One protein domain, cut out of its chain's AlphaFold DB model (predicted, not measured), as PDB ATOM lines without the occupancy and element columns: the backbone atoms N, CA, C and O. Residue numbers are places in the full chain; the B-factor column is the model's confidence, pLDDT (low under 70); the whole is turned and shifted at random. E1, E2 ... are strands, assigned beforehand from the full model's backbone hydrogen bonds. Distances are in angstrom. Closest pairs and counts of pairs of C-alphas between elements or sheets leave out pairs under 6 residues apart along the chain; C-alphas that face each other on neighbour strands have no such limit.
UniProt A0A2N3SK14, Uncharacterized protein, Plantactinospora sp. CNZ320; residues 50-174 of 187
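AT A GLANCE: This is residues 50 to 174 of the 187 residues of an uncharacterized protein of Plantactinospora sp. CNZ320 (UniProt A0A2N3SK14). Two strongly twisted sheets lie face to face as an elongated sandwich, one of four strands and one of three, with the short pair E4 and E9 at the E3 edge of the larger. The 125 printed residues have nine named strands, E1 to E9 in order, and no named helix; the class is all strand. The sheets E3 E6 E7 E8 and E1 E2 E5 are antiparallel. The whole is compact, with a radius of gyration of the C-alphas of 14.4 A and spans of 48 by 27 by 25 A.

HOW THE PARTS SIT: Begin at the hairpin of E1, residues 50 to 62, and E2, residues 65 to 76, where N 53 and O 73 are within hydrogen-bond range at 2.9 A. E5, residues 113 to 120, is antiparallel to E2, with N 70 and O 117 at 2.8 A. In the other sheet find E3, residues 84 to 90, antiparallel to E6, residues 128 to 133, with N 88 and O 131 at 2.8 A. E6, E7, residues 139 to 148, and E8, residues 153 to 159, form a meander, each strand the antiparallel neighbour of the one before: N 130 and O 143 are 2.9 A apart, N 146 and O 155 2.8 A. Between the sheets, the closest C-alphas of E1 and E8 are those of Ala 57 and Ala 156, 5.8 A. E4, residues 97 to 100, and E9, residues 170 to 173, are parallel, with N 171 and O 97 at 2.8 A.

IN THESE COORDINATES: Find C-alpha 50 at (-37.193, 22.695, 25.541); E1 runs 36.2 A from there. E2 spans 34.0 A, E7 25.8 A and E5 23.0 A. E9 ends at C-alpha 173, (-14.786, 29.453, 13.123).

THE WHOLE: The C-alphas of Glu 79 and Leu 150 are farthest apart, 48.1 A. The printed part has no cut; the link E4 to E5 is long. Residues 78 to 82 and residue 174 have pLDDT under 70.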
ATOM      1  N   THR A  50     -36.463  23.471  24.536       71.19
ATOM      2  CA  THR A  50     -37.193  22.695  25.541       71.19
ATOM      3  C   THR A  50     -36.664  21.267  25.583       71.19
ATOM      4  O   THR A  50     -36.557  20.680  26.656       71.19
ATOM      5  N   SER A  51     -36.312  20.708  24.419       76.69
ATOM      6  CA  SER A  51     -35.682  19.393  24.307       76.69
ATOM      7  C   SER A  51     -34.930  19.225  22.981       76.69
ATOM      8  O   SER A  51     -35.041  20.039  22.063       76.69
ATOM      9  N   GLY A  52     -34.146  18.161  22.873       79.88
ATOM     10  CA  GLY A  52     -33.597  17.680  21.614       79.88
ATOM     11  C   GLY A  52     -33.012  16.290  21.802       79.88
ATOM     12  O   GLY A  52     -32.649  15.935  22.921       79.88
ATOM     13  N   ALA A  53     -32.997  15.513  20.723       86.56
ATOM     14  CA  ALA A  53     -32.543  14.132  20.727       86.56
ATOM     15  C   ALA A  53     -31.662  13.845  19.502       86.56
ATOM     16  O   ALA A  53     -32.011  14.242  18.389       86.56
ATOM     17  N   ILE A  54     -30.565  13.118  19.693       89.56
ATOM     18  CA  ILE A  54     -29.801  12.412  18.670       89.56
ATOM     19  C   ILE A  54     -30.359  10.989  18.628       89.56
ATOM     20  O   ILE A  54     -30.002  10.115  19.413       89.56
ATOM     21  N   GLU A  55     -31.272  10.763  17.694       90.81
ATOM     22  CA  GLU A  55     -31.958   9.483  17.497       90.81
ATOM     23  C   GLU A  55     -31.065   8.462  16.779       90.81
ATOM     24  O   GLU A  55     -31.208   7.253  16.957       90.81
ATOM     25  N   VAL A  56     -30.134   8.953  15.961       88.81
ATOM     26  CA  VAL A  56     -29.160   8.141  15.235       88.81
ATOM     27  C   VAL A  56     -27.768   8.681  15.501       88.81
ATOM     28  O   VAL A  56     -27.474   9.834  15.193       88.81
ATOM     29  N   ALA A  57     -26.899   7.812  16.009       88.62
ATOM     30  CA  ALA A  57     -25.463   8.023  16.086       88.62
ATOM     31  C   ALA A  57     -24.771   6.744  15.604       88.62
ATOM     32  O   ALA A  57     -24.718   5.745  16.322       88.62
ATOM     33  N   ALA A  58     -24.293   6.753  14.363       90.88
ATOM     34  CA  ALA A  58     -23.704   5.582  13.722       90.88
ATOM     35  C   ALA A  58     -22.349   5.935  13.115       90.88
ATOM     36  O   ALA A  58     -22.188   7.015  12.548       90.88
ATOM     37  N   VAL A  59     -21.382   5.027  13.239       90.69
ATOM     38  CA  VAL A  59     -20.085   5.169  12.579       90.69
ATOM     39  C   VAL A  59     -20.026   4.211  11.402       90.69
ATOM     40  O   VAL A  59     -20.170   3.004  11.576       90.69
ATOM     41  N   ASP A  60     -19.788   4.769  10.221       90.25
ATOM     42  CA  ASP A  60     -19.598   4.030   8.982       90.25
ATOM     43  C   ASP A  60     -18.138   4.148   8.544       90.25
ATOM     44  O   ASP A  60     -17.603   5.251   8.391       90.25
ATOM     45  N   GLU A  61     -17.487   3.013   8.313       87.56
ATOM     46  CA  GLU A  61     -16.113   2.965   7.817       87.56
ATOM     47  C   GLU A  61     -16.102   2.748   6.303       87.56
ATOM     48  O   GLU A  61     -16.726   1.827   5.775       87.56
ATOM     49  N   SER A  62     -15.383   3.609   5.584       86.44
ATOM     50  CA  SER A  62     -15.178   3.501   4.142       86.44
ATOM     51  C   SER A  62     -13.686   3.563   3.802       86.44
ATOM     52  O   SER A  62     -12.835   3.831   4.650       86.44
ATOM     53  N   LYS A  63     -13.348   3.364   2.521       86.31
ATOM     54  CA  LYS A  63     -11.967   3.533   2.030       86.31
ATOM     55  C   LYS A  63     -11.429   4.961   2.217       86.31
ATOM     56  O   LYS A  63     -10.219   5.154   2.182       86.31
ATOM     57  N   GLU A  64     -12.304   5.948   2.395       85.69
ATOM     58  CA  GLU A  64     -11.960   7.369   2.565       85.69
ATOM     59  C   GLU A  64     -11.762   7.749   4.051       85.69
ATOM     60  O   GLU A  64     -11.233   8.822   4.379       85.69
ATOM     61  N   GLY A  65     -12.150   6.850   4.961       87.81
ATOM     62  CA  GLY A  65     -12.035   6.992   6.409       87.81
ATOM     63  C   GLY A  65     -13.316   6.598   7.142       87.81
ATOM     64  O   GLY A  65     -14.275   6.109   6.543       87.81
ATOM     65  N   SER A  66     -13.327   6.836   8.451       90.38
ATOM     66  CA  SER A  66     -14.493   6.618   9.308       90.38
ATOM     67  C   SER A  66     -15.332   7.896   9.389       90.38
ATOM     68  O   SER A  66     -14.798   9.007   9.490       90.38
ATOM     69  N   PHE A  67     -16.652   7.752   9.334       91.56
ATOM     70  CA  PHE A  67     -17.599   8.862   9.355       91.56
ATOM     71  C   PHE A  67     -18.661   8.631  10.420       91.56
ATOM     72  O   PHE A  67     -19.247   7.559  10.478       91.56
ATOM     73  N   LEU A  68     -18.937   9.654  11.222       92.50
ATOM     74  CA  LEU A  68     -20.042   9.688  12.165       92.50
ATOM     75  C   LEU A  68     -21.263  10.310  11.486       92.50
ATOM     76  O   LEU A  68     -21.222  11.476  11.091       92.50
ATOM     77  N   THR A  69     -22.342   9.547  11.387       93.94
ATOM     78  CA  THR A  69     -23.667  10.023  10.992       93.94
ATOM     79  C   THR A  69     -24.473  10.339  12.248       93.94
ATOM     80  O   THR A  69     -24.656   9.475  13.107       93.94
ATOM     81  N   LEU A  70     -24.954  11.578  12.341       92.56
ATOM     82  CA  LEU A  70     -25.841  12.066  13.392       92.56
ATOM     83  C   LEU A  70     -27.189  12.425  12.773       92.56
ATOM     84  O   LEU A  70     -27.223  13.113  11.751       92.56
ATOM     85  N   ALA A  71     -28.292  12.007  13.385       93.12
ATOM     86  CA  ALA A  71     -29.622  12.488  13.023       93.12
ATOM     87  C   ALA A  71     -30.551  12.544  14.236       93.12
ATOM     88  O   ALA A  71     -30.373  11.794  15.192       93.12
ATOM     89  N   GLY A  72     -31.537  13.432  14.181       93.50
ATOM     90  CA  GLY A  72     -32.508  13.604  15.251       93.50
ATOM     91  C   GLY A  72     -33.322  14.881  15.101       93.50
ATOM     92  O   GLY A  72     -33.504  15.378  13.983       93.50
ATOM     93  N   GLN A  73     -33.823  15.412  16.216       93.19
ATOM     94  CA  GLN A  73     -34.704  16.582  16.226       93.19
ATOM     95  C   GLN A  73     -34.416  17.526  17.398       93.19
ATOM     96  O   GLN A  73     -34.014  17.100  18.478       93.19
ATOM     97  N   LEU A  74     -34.645  18.823  17.179       90.62
ATOM     98  CA  LEU A  74     -34.576  19.876  18.194       90.62
ATOM     99  C   LEU A  74     -35.955  20.501  18.410       90.62
ATOM    100  O   LEU A  74     -36.545  21.027  17.465       90.62
ATOM    101  N   ASP A  75     -36.436  20.518  19.647       89.25
ATOM    102  CA  ASP A  75     -37.656  21.220  20.030       89.25
ATOM    103  C   ASP A  75     -37.313  22.504  20.795       89.25
ATOM    104  O   ASP A  75     -36.836  22.486  21.932       89.25
ATOM    105  N   CYS A  76     -37.525  23.639  20.136       83.69
ATOM    106  CA  CYS A  76     -37.110  24.953  20.617       83.69
ATOM    107  C   CYS A  76     -38.235  25.975  20.496       83.69
ATOM    108  O   CYS A  76     -39.188  25.739  19.752       83.69
ATOM    109  N   ALA A  77     -38.100  27.103  21.200       77.44
ATOM    110  CA  ALA A  77     -39.096  28.179  21.242       77.44
ATOM    111  C   ALA A  77     -39.563  28.630  19.846       77.44
ATOM    112  O   ALA A  77     -38.778  28.609  18.909       77.44
ATOM    113  N   GLU A  78     -40.825  29.043  19.697       68.50
ATOM    114  CA  GLU A  78     -41.466  29.300  18.391       68.50
ATOM    115  C   GLU A  78     -40.832  30.446  17.580       68.50
ATOM    116  O   GLU A  78     -40.818  30.404  16.349       68.50
ATOM    117  N   GLU A  79     -40.244  31.443  18.242       67.12
ATOM    118  CA  GLU A  79     -39.556  32.560  17.587       67.12
ATOM    119  C   GLU A  79     -38.130  32.158  17.169       67.12
ATOM    120  O   GLU A  79     -37.157  32.395  17.881       67.12
ATOM    121  N   LYS A  80     -38.004  31.513  15.998       68.25
ATOM    122  CA  LYS A  80     -36.719  31.015  15.447       68.25
ATOM    123  C   LYS A  80     -36.254  31.750  14.189       68.25
ATOM    124  O   LYS A  80     -35.264  31.363  13.566       68.25
ATOM    125  N   THR A  81     -37.003  32.756  13.744       63.38
ATOM    126  CA  THR A  81     -36.785  33.415  12.452       63.38
ATOM    127  C   THR A  81     -35.429  34.122  12.449       63.38
ATOM    128  O   THR A  81     -35.264  35.108  13.154       63.38
ATOM    129  N   ALA A  82     -34.491  33.617  11.642       67.56
ATOM    130  CA  ALA A  82     -33.079  34.026  11.524       67.56
ATOM    131  C   ALA A  82     -32.066  33.377  12.487       67.56
ATOM    132  O   ALA A  82     -30.875  33.652  12.360       67.56
ATOM    133  N   ALA A  83     -32.481  32.467  13.371       78.38
ATOM    134  CA  ALA A  83     -31.543  31.702  14.189       78.38
ATOM    135  C   ALA A  83     -31.080  30.415  13.487       78.38
ATOM    136  O   ALA A  83     -31.797  29.825  12.671       78.38
ATOM    137  N   ALA A  84     -29.886  29.947  13.843       85.94
ATOM    138  CA  ALA A  84     -29.365  28.659  13.404       85.94
ATOM    139  C   ALA A  84     -28.732  27.886  14.560       85.94
ATOM    140  O   ALA A  84     -28.200  28.473  15.497       85.94
ATOM    141  N   PHE A  85     -28.747  26.563  14.455       88.81
ATOM    142  CA  PHE A  85     -27.986  25.668  15.320       88.81
ATOM    143  C   PHE A  85     -26.772  25.118  14.571       88.81
ATOM    144  O   PHE A  85     -26.675  25.211  13.345       88.81
ATOM    145  N   GLY A  86     -25.832  24.536  15.305       90.50
ATOM    146  CA  GLY A  86     -24.604  23.993  14.745       90.50
ATOM    147  C   GLY A  86     -24.171  22.699  15.403       90.50
ATOM    148  O   GLY A  86     -24.794  22.196  16.336       90.50
ATOM    149  N   TYR A  87     -23.044  22.194  14.913       92.75
ATOM    150  CA  TYR A  87     -22.360  21.040  15.474       92.75
ATOM    151  C   TYR A  87     -21.008  21.498  16.001       92.75
ATOM    152  O   TYR A  87     -20.148  21.912  15.219       92.75
ATOM    153  N   ALA A  88     -20.840  21.459  17.319       94.12
ATOM    154  CA  ALA A  88     -19.567  21.736  17.963       94.12
ATOM    155  C   ALA A  88     -18.710  20.475  17.925       94.12
ATOM    156  O   ALA A  88     -19.089  19.454  18.496       94.12
ATOM    157  N   ILE A  89     -17.567  20.560  17.251       94.56
ATOM    158  CA  ILE A  89     -16.609  19.467  17.115       94.56
ATOM    159  C   ILE A  89     -15.499  19.661  18.150       94.56
ATOM    160  O   ILE A  89     -14.830  20.695  18.163       94.56
ATOM    161  N   TYR A  90     -15.314  18.671  19.016       94.31
ATOM    162  CA  TYR A  90     -14.286  18.639  20.049       94.31
ATOM    163  C   TYR A  90     -13.214  17.647  19.626       94.31
ATOM    164  O   TYR A  90     -13.364  16.439  19.796       94.31
ATOM    165  N   GLU A  91     -12.147  18.179  19.041       90.25
ATOM    166  CA  GLU A  91     -10.995  17.408  18.588       90.25
ATOM    167  C   GLU A  91      -9.856  17.421  19.622       90.25
ATOM    168  O   GLU A  91      -9.747  18.352  20.436       90.25
ATOM    169  N   PRO A  92      -8.955  16.428  19.562       84.44
ATOM    170  CA  PRO A  92      -7.752  16.398  20.382       84.44
ATOM    171  C   PRO A  92      -6.881  17.631  20.135       84.44
ATOM    172  O   PRO A  92      -6.681  18.055  18.999       84.44
ATOM    173  N   GLY A  93      -6.320  18.194  21.204       84.69
ATOM    174  CA  GLY A  93      -5.401  19.334  21.122       84.69
ATOM    175  C   GLY A  93      -6.069  20.707  20.990       84.69
ATOM    176  O   GLY A  93      -5.391  21.719  21.163       84.69
ATOM    177  N   TYR A  94      -7.385  20.776  20.771       86.69
ATOM    178  CA  TYR A  94      -8.127  22.034  20.843       86.69
ATOM    179  C   TYR A  94      -8.633  22.277  22.260       86.69
ATOM    180  O   TYR A  94      -9.103  21.357  22.918       86.69
ATOM    181  N   SER A  95      -8.569  23.524  22.732       89.06
ATOM    182  CA  SER A  95      -9.099  23.938  24.041       89.06
ATOM    183  C   SER A  95     -10.594  24.278  24.020       89.06
ATOM    184  O   SER A  95     -11.181  24.524  25.071       89.06
ATOM    185  N   GLN A  96     -11.200  24.308  22.834       92.00
ATOM    186  CA  GLN A  96     -12.565  24.758  22.573       92.00
ATOM    187  C   GLN A  96     -13.243  23.809  21.585       92.00
ATOM    188  O   GLN A  96     -12.570  23.215  20.742       92.00
ATOM    189  N   GLY A  97     -14.571  23.718  21.656       92.94
ATOM    190  CA  GLY A  97     -15.361  23.114  20.585       92.94
ATOM    191  C   GLY A  97     -15.410  24.050  19.382       92.94
ATOM    192  O   GLY A  97     -15.543  25.262  19.546       92.94
ATOM    193  N   LEU A  98     -15.305  23.519  18.169       92.31
ATOM    194  CA  LEU A  98     -15.329  24.320  16.947       92.31
ATOM    195  C   LEU A  98     -16.665  24.156  16.230       92.31
ATOM    196  O   LEU A  98     -17.062  23.042  15.901       92.31
ATOM    197  N   VAL A  99     -17.334  25.273  15.952       90.62
ATOM    198  CA  VAL A  99     -18.497  25.325  15.059       90.62
ATOM    199  C   VAL A  99     -18.082  26.056  13.801       90.62
ATOM    200  O   VAL A  99     -17.571  27.169  13.862       90.62
ATOM    201  N   TYR A 100     -18.305  25.444  12.648       86.19
ATOM    202  CA  TYR A 100     -18.015  26.069  11.364       86.19
ATOM    203  C   TYR A 100     -19.255  26.809  10.879       86.19
ATOM    204  O   TYR A 100     -20.298  26.181  10.697       86.19
ATOM    205  N   GLY A 101     -19.149  28.122  10.638       82.00
ATOM    206  CA  GLY A 101     -20.295  28.942  10.221       82.00
ATOM    207  C   GLY A 101     -21.000  28.415   8.965       82.00
ATOM    208  O   GLY A 101     -22.222  28.409   8.891       82.00
ATOM    209  N   SER A 102     -20.243  27.840   8.025       78.69
ATOM    210  CA  SER A 102     -20.778  27.193   6.817       78.69
ATOM    211  C   SER A 102     -21.638  25.951   7.081       78.69
ATOM    212  O   SER A 102     -22.289  25.463   6.163       78.69
ATOM    213  N   HIS A 103     -21.603  25.397   8.295       82.00
ATOM    214  CA  HIS A 103     -22.370  24.218   8.704       82.00
ATOM    215  C   HIS A 103     -23.518  24.566   9.655       82.00
ATOM    216  O   HIS A 103     -24.177  23.654  10.154       82.00
ATOM    217  N   LEU A 104     -23.762  25.855   9.910       85.50
ATOM    218  CA  LEU A 104     -24.933  26.285  10.658       85.50
ATOM    219  C   LEU A 104     -26.206  25.946   9.873       85.50
ATOM    220  O   LEU A 104     -26.267  26.078   8.649       85.50
ATOM    221  N   ARG A 105     -27.215  25.449  10.587       85.81
ATOM    222  CA  ARG A 105     -28.474  24.966  10.023       85.81
ATOM    223  C   ARG A 105     -29.615  25.828  10.546       85.81
ATOM    224  O   ARG A 105     -29.716  26.002  11.760       85.81
ATOM    225  N   PRO A 106     -30.474  26.367   9.666       84.62
ATOM    226  CA  PRO A 106     -31.646  27.092  10.120       84.62
ATOM    227  C   PRO A 106     -32.589  26.138  10.853       84.62
ATOM    228  O   PRO A 106     -32.696  24.958  10.506       84.62
ATOM    229  N   TYR A 107     -33.300  26.661  11.843       85.31
ATOM    230  CA  TYR A 107     -34.406  25.935  12.452       85.31
ATOM    231  C   TYR A 107     -35.584  25.788  11.481       85.31
ATOM    232  O   TYR A 107     -35.771  26.592  10.563       85.31
ATOM    233  N   ALA A 108     -36.416  24.771  11.709       84.31
ATOM    234  CA  ALA A 108     -37.709  24.673  11.049       84.31
ATOM    235  C   ALA A 108     -38.604  25.851  11.482       84.31
ATOM    236  O   ALA A 108     -38.599  26.217  12.660       84.31
ATOM    237  N   PRO A 109     -39.400  26.429  10.564       77.00
ATOM    238  CA  PRO A 109     -40.238  27.591  10.861       77.00
ATOM    239  C   PRO A 109     -41.386  27.284  11.833       77.00
ATOM    240  O   PRO A 109     -41.955  28.203  12.408       77.00
ATOM    241  N   ALA A 110     -41.741  26.009  12.004       82.00
ATOM    242  CA  ALA A 110     -42.737  25.549  12.960       82.00
ATOM    243  C   ALA A 110     -42.378  24.142  13.460       82.00
ATOM    244  O   ALA A 110     -41.832  23.335  12.703       82.00
ATOM    245  N   GLY A 111     -42.715  23.851  14.719       85.19
ATOM    246  CA  GLY A 111     -42.494  22.548  15.348       85.19
ATOM    247  C   GLY A 111     -41.021  22.195  15.583       85.19
ATOM    248  O   GLY A 111     -40.148  23.071  15.682       85.19
ATOM    249  N   ALA A 112     -40.759  20.891  15.688       88.44
ATOM    250  CA  ALA A 112     -39.422  20.346  15.872       88.44
ATOM    251  C   ALA A 112     -38.567  20.536  14.610       88.44
ATOM    252  O   ALA A 112     -39.032  20.391  13.480       88.44
ATOM    253  N   SER A 113     -37.298  20.881  14.802       89.94
ATOM    254  CA  SER A 113     -36.324  21.080  13.730       89.94
ATOM    255  C   SER A 113     -35.527  19.796  13.519       89.94
ATOM    256  O   SER A 113     -34.687  19.479  14.364       89.94
ATOM    257  N   PRO A 114     -35.774  19.040  12.435       90.88
ATOM    258  CA  PRO A 114     -35.011  17.838  12.161       90.88
ATOM    259  C   PRO A 114     -33.596  18.203  11.732       90.88
ATOM    260  O   PRO A 114     -33.358  19.215  11.064       90.88
ATOM    261  N   PHE A 115     -32.652  17.339  12.069       90.12
ATOM    262  CA  PHE A 115     -31.279  17.488  11.638       90.12
ATOM    263  C   PHE A 115     -30.687  16.148  11.226       90.12
ATOM    264  O   PHE A 115     -31.043  15.090  11.734       90.12
ATOM    265  N   SER A 116     -29.777  16.216  10.261       91.00
ATOM    266  CA  SER A 116     -28.916  15.110   9.885       91.00
ATOM    267  C   SER A 116     -27.614  15.673   9.340       91.00
ATOM    268  O   SER A 116     -27.621  16.634   8.557       91.00
ATOM    269  N   ASP A 117     -26.505  15.108   9.791       89.25
ATOM    270  CA  ASP A 117     -25.170  15.492   9.367       89.25
ATOM    271  C   ASP A 117     -24.234  14.287   9.408       89.25
ATOM    272  O   ASP A 117     -24.430  13.336  10.166       89.25
ATOM    273  N   ARG A 118     -23.198  14.345   8.579       90.44
ATOM    274  CA  ARG A 118     -22.155  13.332   8.494       90.44
ATOM    275  C   ARG A 118     -20.814  14.027   8.654       90.44
ATOM    276  O   ARG A 118     -20.477  14.934   7.894       90.44
ATOM    277  N   LYS A 119     -20.043  13.621   9.658       89.69
ATOM    278  CA  LYS A 119     -18.741  14.206   9.984       89.69
ATOM    279  C   LYS A 119     -17.654  13.157   9.902       89.69
ATOM    280  O   LYS A 119     -17.831  12.030  10.343       89.69
ATOM    281  N   ARG A 120     -16.513  13.535   9.334       89.75
ATOM    282  CA  ARG A 120     -15.338  12.669   9.320       89.75
ATOM    283  C   ARG A 120     -14.799  12.538  10.742       89.75
ATOM    284  O   ARG A 120     -14.648  13.543  11.431       89.75
ATOM    285  N   VAL A 121     -14.514  11.313  11.159       90.38
ATOM    286  CA  VAL A 121     -13.872  11.020  12.442       90.38
ATOM    287  C   VAL A 121     -12.352  11.104  12.245       90.38
ATOM    288  O   VAL A 121     -11.844  10.569  11.253       90.38
ATOM    289  N   PRO A 122     -11.603  11.772  13.142       87.94
ATOM    290  CA  PRO A 122     -10.144  11.749  13.118       87.94
ATOM    291  C   PRO A 122      -9.615  10.317  13.195       87.94
ATOM    292  O   PRO A 122     -10.132   9.513  13.957       87.94
ATOM    293  N   ALA A 123      -8.578   9.992  12.427       84.94
ATOM    294  CA  ALA A 123      -8.004   8.651  12.449       84.94
ATOM    295  C   ALA A 123      -7.206   8.398  13.740       84.94
ATOM    296  O   ALA A 123      -6.372   9.220  14.126       84.94
ATOM    297  N   GLY A 124      -7.394   7.219  14.334       83.69
ATOM    298  CA  GLY A 124      -6.635   6.749  15.494       83.69
ATOM    299  C   GLY A 124      -7.338   6.991  16.834       83.69
ATOM    300  O   GLY A 124      -8.329   7.713  16.884       83.69
ATOM    301  N   PRO A 125      -6.833   6.388  17.927       84.12
ATOM    302  CA  PRO A 125      -7.487   6.382  19.233       84.12
ATOM    303  C   PRO A 125      -7.353   7.733  19.926       84.12
ATOM    304  O   PRO A 125      -6.480   7.945  20.767       84.12
ATOM    305  N   VAL A 126      -8.206   8.664  19.525       84.88
ATOM    306  CA  VAL A 126      -8.170  10.037  19.998       84.88
ATOM    307  C   VAL A 126      -9.521  10.454  20.563       84.88
ATOM    308  O   VAL A 126     -10.564  10.016  20.076       84.88
ATOM    309  N   ASP A 127      -9.498  11.317  21.578       83.50
ATOM    310  CA  ASP A 127     -10.718  11.844  22.182       83.50
ATOM    311  C   ASP A 127     -11.428  12.770  21.195       83.50
ATOM    312  O   ASP A 127     -10.955  13.865  20.879       83.50
ATOM    313  N   PHE A 128     -12.569  12.307  20.692       92.56
ATOM    314  CA  PHE A 128     -13.383  13.031  19.733       92.56
ATOM    315  C   PHE A 128     -14.842  13.012  20.164       92.56
ATOM    316  O   PHE A 128     -15.410  11.954  20.448       92.56
ATOM    317  N   ALA A 129     -15.466  14.184  20.179       95.38
ATOM    318  CA  ALA A 129     -16.890  14.312  20.438       95.38
ATOM    319  C   ALA A 129     -17.522  15.368  19.538       95.38
ATOM    320  O   ALA A 129     -16.878  16.331  19.118       95.38
ATOM    321  N   ILE A 130     -18.809  15.193  19.262       95.56
ATOM    322  CA  ILE A 130     -19.630  16.173  18.561       95.56
ATOM    323  C   ILE A 130     -20.865  16.450  19.406       95.56
ATOM    324  O   ILE A 130     -21.526  15.519  19.857       95.56
ATOM    325  N   CYS A 131     -21.193  17.726  19.586       94.56
ATOM    326  CA  CYS A 131     -22.439  18.149  20.216       94.56
ATOM    327  C   CYS A 131     -23.303  18.941  19.246       94.56
ATOM    328  O   CYS A 131     -22.791  19.786  18.511       94.56
ATOM    329  N   VAL A 132     -24.616  18.744  19.318       93.69
ATOM    330  CA  VAL A 132     -25.575  19.693  18.751       93.69
ATOM    331  C   VAL A 132     -25.657  20.889  19.693       93.69
ATOM    332  O   VAL A 132     -25.891  20.734  20.894       93.69
ATOM    333  N   VAL A 133     -25.419  22.084  19.162       91.44
ATOM    334  CA  VAL A 133     -25.342  23.323  19.943       91.44
ATOM    335  C   VAL A 133     -26.233  24.399  19.352       91.44
ATOM    336  O   VAL A 133     -26.336  24.541  18.135       91.44
ATOM    337  N   THR A 134     -26.846  25.192  20.221       87.50
ATOM    338  CA  THR A 134     -27.672  26.340  19.809       87.50
ATOM    339  C   THR A 134     -26.963  27.667  20.012       87.50
ATOM    340  O   THR A 134     -27.351  28.661  19.418       87.50
ATOM    341  N   ASP A 135     -25.896  27.670  20.812       84.81
ATOM    342  CA  ASP A 135     -25.103  28.847  21.151       84.81
ATOM    343  C   ASP A 135     -23.708  28.420  21.649       84.81
ATOM    344  O   ASP A 135     -23.448  27.231  21.855       84.81
ATOM    345  N   TYR A 136     -22.822  29.379  21.928       83.94
ATOM    346  CA  TYR A 136     -21.471  29.130  22.441       83.94
ATOM    347  C   TYR A 136     -21.426  28.440  23.823       83.94
ATOM    348  O   TYR A 136     -20.376  27.907  24.199       83.94
ATOM    349  N   LEU A 137     -22.542  28.427  24.569       82.62
ATOM    350  CA  LEU A 137     -22.666  27.778  25.889       82.62
ATOM    351  C   LEU A 137     -23.671  26.624  25.947       82.62
ATOM    352  O   LEU A 137     -23.643  25.856  26.905       82.62
ATOM    353  N   VAL A 138     -24.579  26.514  24.977       86.75
ATOM    354  CA  VAL A 138     -25.731  25.612  25.082       86.75
ATOM    355  C   VAL A 138     -25.501  24.391  24.207       86.75
ATOM    356  O   VAL A 138     -25.572  24.466  22.979       86.75
ATOM    357  N   ARG A 139     -25.240  23.259  24.865       90.62
ATOM    358  CA  ARG A 139     -25.203  21.925  24.262       90.62
ATOM    359  C   ARG A 139     -26.533  21.260  24.526       90.62
ATOM    360  O   ARG A 139     -26.962  21.197  25.673       90.62
ATOM    361  N   VAL A 140     -27.167  20.791  23.466       89.56
ATOM    362  CA  VAL A 140     -28.426  20.061  23.577       89.56
ATOM    363  C   VAL A 140     -28.127  18.601  23.866       89.56
ATOM    364  O   VAL A 140     -28.595  18.062  24.860       89.56
ATOM    365  N   GLU A 141     -27.275  17.995  23.043       92.69
ATOM    366  CA  GLU A 141     -26.847  16.613  23.212       92.69
ATOM    367  C   GLU A 141     -25.482  16.398  22.572       92.69
ATOM    368  O   GLU A 141     -25.124  17.079  21.603       92.69
ATOM    369  N   CYS A 142     -24.716  15.463  23.127       95.00
ATOM    370  CA  CYS A 142     -23.370  15.148  22.688       95.00
ATOM    371  C   CYS A 142     -23.206  13.652  22.428       95.00
ATOM    372  O   CYS A 142     -23.801  12.800  23.083       95.00
ATOM    373  N   VAL A 143     -22.335  13.340  21.477       96.50
ATOM    374  CA  VAL A 143     -21.888  11.987  21.164       96.50
ATOM    375  C   VAL A 143     -20.372  11.980  21.208       96.50
ATOM    376  O   VAL A 143     -19.723  12.830  20.595       96.50
ATOM    377  N   ARG A 144     -19.800  10.998  21.900       95.06
ATOM    378  CA  ARG A 144     -18.373  10.686  21.830       95.06
ATOM    379  C   ARG A 144     -18.140   9.559  20.839       95.06
ATOM    380  O   ARG A 144     -18.933   8.619  20.762       95.06
ATOM    381  N   VAL A 145     -17.020   9.621  20.137       93.62
ATOM    382  CA  VAL A 145     -16.526   8.496  19.353       93.62
ATOM    383  C   VAL A 145     -15.488   7.748  20.177       93.62
ATOM    384  O   VAL A 145     -14.536   8.337  20.682       93.62
ATOM    385  N   VAL A 146     -15.698   6.447  20.340       91.25
ATOM    386  CA  VAL A 146     -14.823   5.552  21.095       91.25
ATOM    387  C   VAL A 146     -14.124   4.618  20.126       91.25
ATOM    388  O   VAL A 146     -14.768   3.984  19.293       91.25
ATOM    389  N   TRP A 147     -12.809   4.517  20.276       87.44
ATOM    390  CA  TRP A 147     -11.989   3.545  19.570       87.44
ATOM    391  C   TRP A 147     -11.836   2.304  20.441       87.44
ATOM    392  O   TRP A 147     -11.131   2.336  21.453       87.44
ATOM    393  N   ASP A 148     -12.506   1.222  20.061       86.38
ATOM    394  CA  ASP A 148     -12.285  -0.083  20.663       86.38
ATOM    395  C   ASP A 148     -11.015  -0.698  20.066       86.38
ATOM    396  O   ASP A 148     -10.977  -1.140  18.914       86.38
ATOM    397  N   LEU A 149      -9.944  -0.677  20.858       84.06
ATOM    398  CA  LEU A 149      -8.636  -1.190  20.462       84.06
ATOM    399  C   LEU A 149      -8.564  -2.720  20.438       84.06
ATOM    400  O   LEU A 149      -7.658  -3.254  19.804       84.06
ATOM    401  N   LEU A 150      -9.469  -3.407  21.140       86.25
ATOM    402  CA  LEU A 150      -9.512  -4.869  21.198       86.25
ATOM    403  C   LEU A 150     -10.246  -5.423  19.981       86.25
ATOM    404  O   LEU A 150      -9.733  -6.313  19.307       86.25
ATOM    405  N   ASP A 151     -11.409  -4.850  19.678       82.50
ATOM    406  CA  ASP A 151     -12.249  -5.299  18.566       82.50
ATOM    407  C   ASP A 151     -11.918  -4.593  17.241       82.50
ATOM    408  O   ASP A 151     -12.457  -4.956  16.196       82.50
ATOM    409  N   HIS A 152     -11.013  -3.607  17.266       80.38
ATOM    410  CA  HIS A 152     -10.670  -2.744  16.131       80.38
ATOM    411  C   HIS A 152     -11.895  -2.058  15.518       80.38
ATOM    412  O   HIS A 152     -12.034  -1.981  14.297       80.38
ATOM    413  N   ARG A 153     -12.796  -1.562  16.371       85.50
ATOM    414  CA  ARG A 153     -14.045  -0.917  15.952       85.50
ATOM    415  C   ARG A 153     -14.124   0.508  16.455       85.50
ATOM    416  O   ARG A 153     -13.608   0.847  17.518       85.50
ATOM    417  N   VAL A 154     -14.826   1.332  15.696       88.12
ATOM    418  CA  VAL A 154     -15.160   2.696  16.085       88.12
ATOM    419  C   VAL A 154     -16.648   2.755  16.397       88.12
ATOM    420  O   VAL A 154     -17.476   2.339  15.589       88.12
ATOM    421  N   GLU A 155     -16.993   3.262  17.575       91.12
ATOM    422  CA  GLU A 155     -18.373   3.323  18.053       91.12
ATOM    423  C   GLU A 155     -18.767   4.744  18.437       91.12
ATOM    424  O   GLU A 155     -17.974   5.497  19.001       91.12
ATOM    425  N   ALA A 156     -20.026   5.092  18.189       92.75
ATOM    426  CA  ALA A 156     -20.637   6.300  18.716       92.75
ATOM    427  C   ALA A 156     -21.359   5.980  20.028       92.75
ATOM    428  O   ALA A 156     -22.120   5.016  20.103       92.75
ATOM    429  N   ARG A 157     -21.138   6.787  21.065       93.31
ATOM    430  CA  ARG A 157     -21.835   6.656  22.350       93.31
ATOM    431  C   ARG A 157     -22.355   8.012  22.795       93.31
ATOM    432  O   ARG A 157     -21.666   9.014  22.610       93.31
ATOM    433  N   SER A 158     -23.541   8.035  23.397       93.50
ATOM    434  CA  SER A 158     -24.052   9.246  24.042       93.50
ATOM    435  C   SER A 158     -23.049   9.743  25.091       93.50
ATOM    436  O   SER A 158     -22.347   8.948  25.729       93.50
ATOM    437  N   LEU A 159     -22.933  11.061  25.200       95.19
ATOM    438  CA  LEU A 159     -22.045  11.754  26.118       95.19
ATOM    439  C   LEU A 159     -22.841  12.838  26.842       95.19
ATOM    440  O   LEU A 159     -23.521  13.645  26.210       95.19
ATOM    441  N   GLU A 160     -22.713  12.882  28.164       94.44
ATOM    442  CA  GLU A 160     -23.319  13.938  28.971       94.44
ATOM    443  C   GLU A 160     -22.752  15.309  28.583       94.44
ATOM    444  O   GLU A 160     -21.553  15.471  28.349       94.44
ATOM    445  N   THR A 161     -23.603  16.333  28.548       92.19
ATOM    446  CA  THR A 161     -23.198  17.695  28.146       92.19
ATOM    447  C   THR A 161     -22.274  18.383  29.157       92.19
ATOM    448  O   THR A 161     -21.677  19.410  28.835       92.19
ATOM    449  N   THR A 162     -22.150  17.802  30.354       93.69
ATOM    450  CA  THR A 162     -21.254  18.200  31.448       93.69
ATOM    451  C   THR A 162     -19.950  17.399  31.481       93.69
ATOM    452  O   THR A 162     -19.129  17.610  32.372       93.69
ATOM    453  N   ASP A 163     -19.737  16.472  30.540       95.50
ATOM    454  CA  ASP A 163     -18.483  15.725  30.462       95.50
ATOM    455  C   ASP A 163     -17.309  16.683  30.169       95.50
ATOM    456  O   ASP A 163     -17.427  17.522  29.270       95.50
ATOM    457  N   PRO A 164     -16.160  16.574  30.868       92.50
ATOM    458  CA  PRO A 164     -15.020  17.480  30.690       92.50
ATOM    459  C   PRO A 164     -14.508  17.609  29.248       92.50
ATOM    460  O   PRO A 164     -13.925  18.635  28.886       92.50
ATOM    461  N   LEU A 165     -14.709  16.588  28.408       92.56
ATOM    462  CA  LEU A 165     -14.349  16.636  26.993       92.56
ATOM    463  C   LEU A 165     -15.150  17.704  26.241       92.56
ATOM    464  O   LEU A 165     -14.610  18.371  25.352       92.56
ATOM    465  N   VAL A 166     -16.422  17.879  26.598       94.12
ATOM    466  CA  VAL A 166     -17.346  18.788  25.913       94.12
ATOM    467  C   VAL A 166     -17.700  20.016  26.733       94.12
ATOM    468  O   VAL A 166     -18.089  21.008  26.128       94.12
ATOM    469  N   ASP A 167     -17.484  20.030  28.049       92.56
ATOM    470  CA  ASP A 167     -17.722  21.171  28.946       92.56
ATOM    471  C   ASP A 167     -16.661  22.283  28.795       92.56
ATOM    472  O   ASP A 167     -15.963  22.704  29.716       92.56
ATOM    473  N   ARG A 168     -16.470  22.735  27.557       88.44
ATOM    474  CA  ARG A 168     -15.492  23.744  27.147       88.44
ATOM    475  C   ARG A 168     -16.133  24.680  26.147       88.44
ATOM    476  O   ARG A 168     -16.860  24.219  25.273       88.44
ATOM    477  N   MET A 169     -15.869  25.981  26.254       87.50
ATOM    478  CA  MET A 169     -16.495  26.987  25.385       87.50
ATOM    479  C   MET A 169     -16.427  26.609  23.904       87.50
ATOM    480  O   MET A 169     -15.414  26.089  23.427       87.50
ATOM    481  N   VAL A 170     -17.496  26.917  23.176       90.38
ATOM    482  CA  VAL A 170     -17.541  26.724  21.730       90.38
ATOM    483  C   VAL A 170     -17.153  28.019  21.030       90.38
ATOM    484  O   VAL A 170     -17.578  29.108  21.414       90.38
ATOM    485  N   ARG A 171     -16.346  27.903  19.981       89.38
ATOM    486  CA  ARG A 171     -15.923  29.006  19.128       89.38
ATOM    487  C   ARG A 171     -16.505  28.845  17.732       89.38
ATOM    488  O   ARG A 171     -16.340  27.803  17.098       89.38
ATOM    489  N   LEU A 172     -17.098  29.923  17.223       85.50
ATOM    490  CA  LEU A 172     -17.449  30.034  15.813       85.50
ATOM    491  C   LEU A 172     -16.175  30.268  14.990       85.50
ATOM    492  O   LEU A 172     -15.491  31.284  15.143       85.50
ATOM    493  N   VAL A 173     -15.841  29.318  14.126       84.69
ATOM    494  CA  VAL A 173     -14.786  29.453  13.123       84.69
ATOM    495  C   VAL A 173     -15.376  30.179  11.916       84.69
ATOM    496  O   VAL A 173     -16.413  29.763  11.401       84.69
ATOM    497  N   SER A 174     -14.699  31.275  11.542       66.88
ATOM    498  CA  SER A 174     -15.062  32.323  10.573       66.88
ATOM    499  C   SER A 174     -16.269  32.023   9.673       66.88
ATOM    500  O   SER A 174     -16.246  31.049   8.914       66.88
TER     501      SER A 174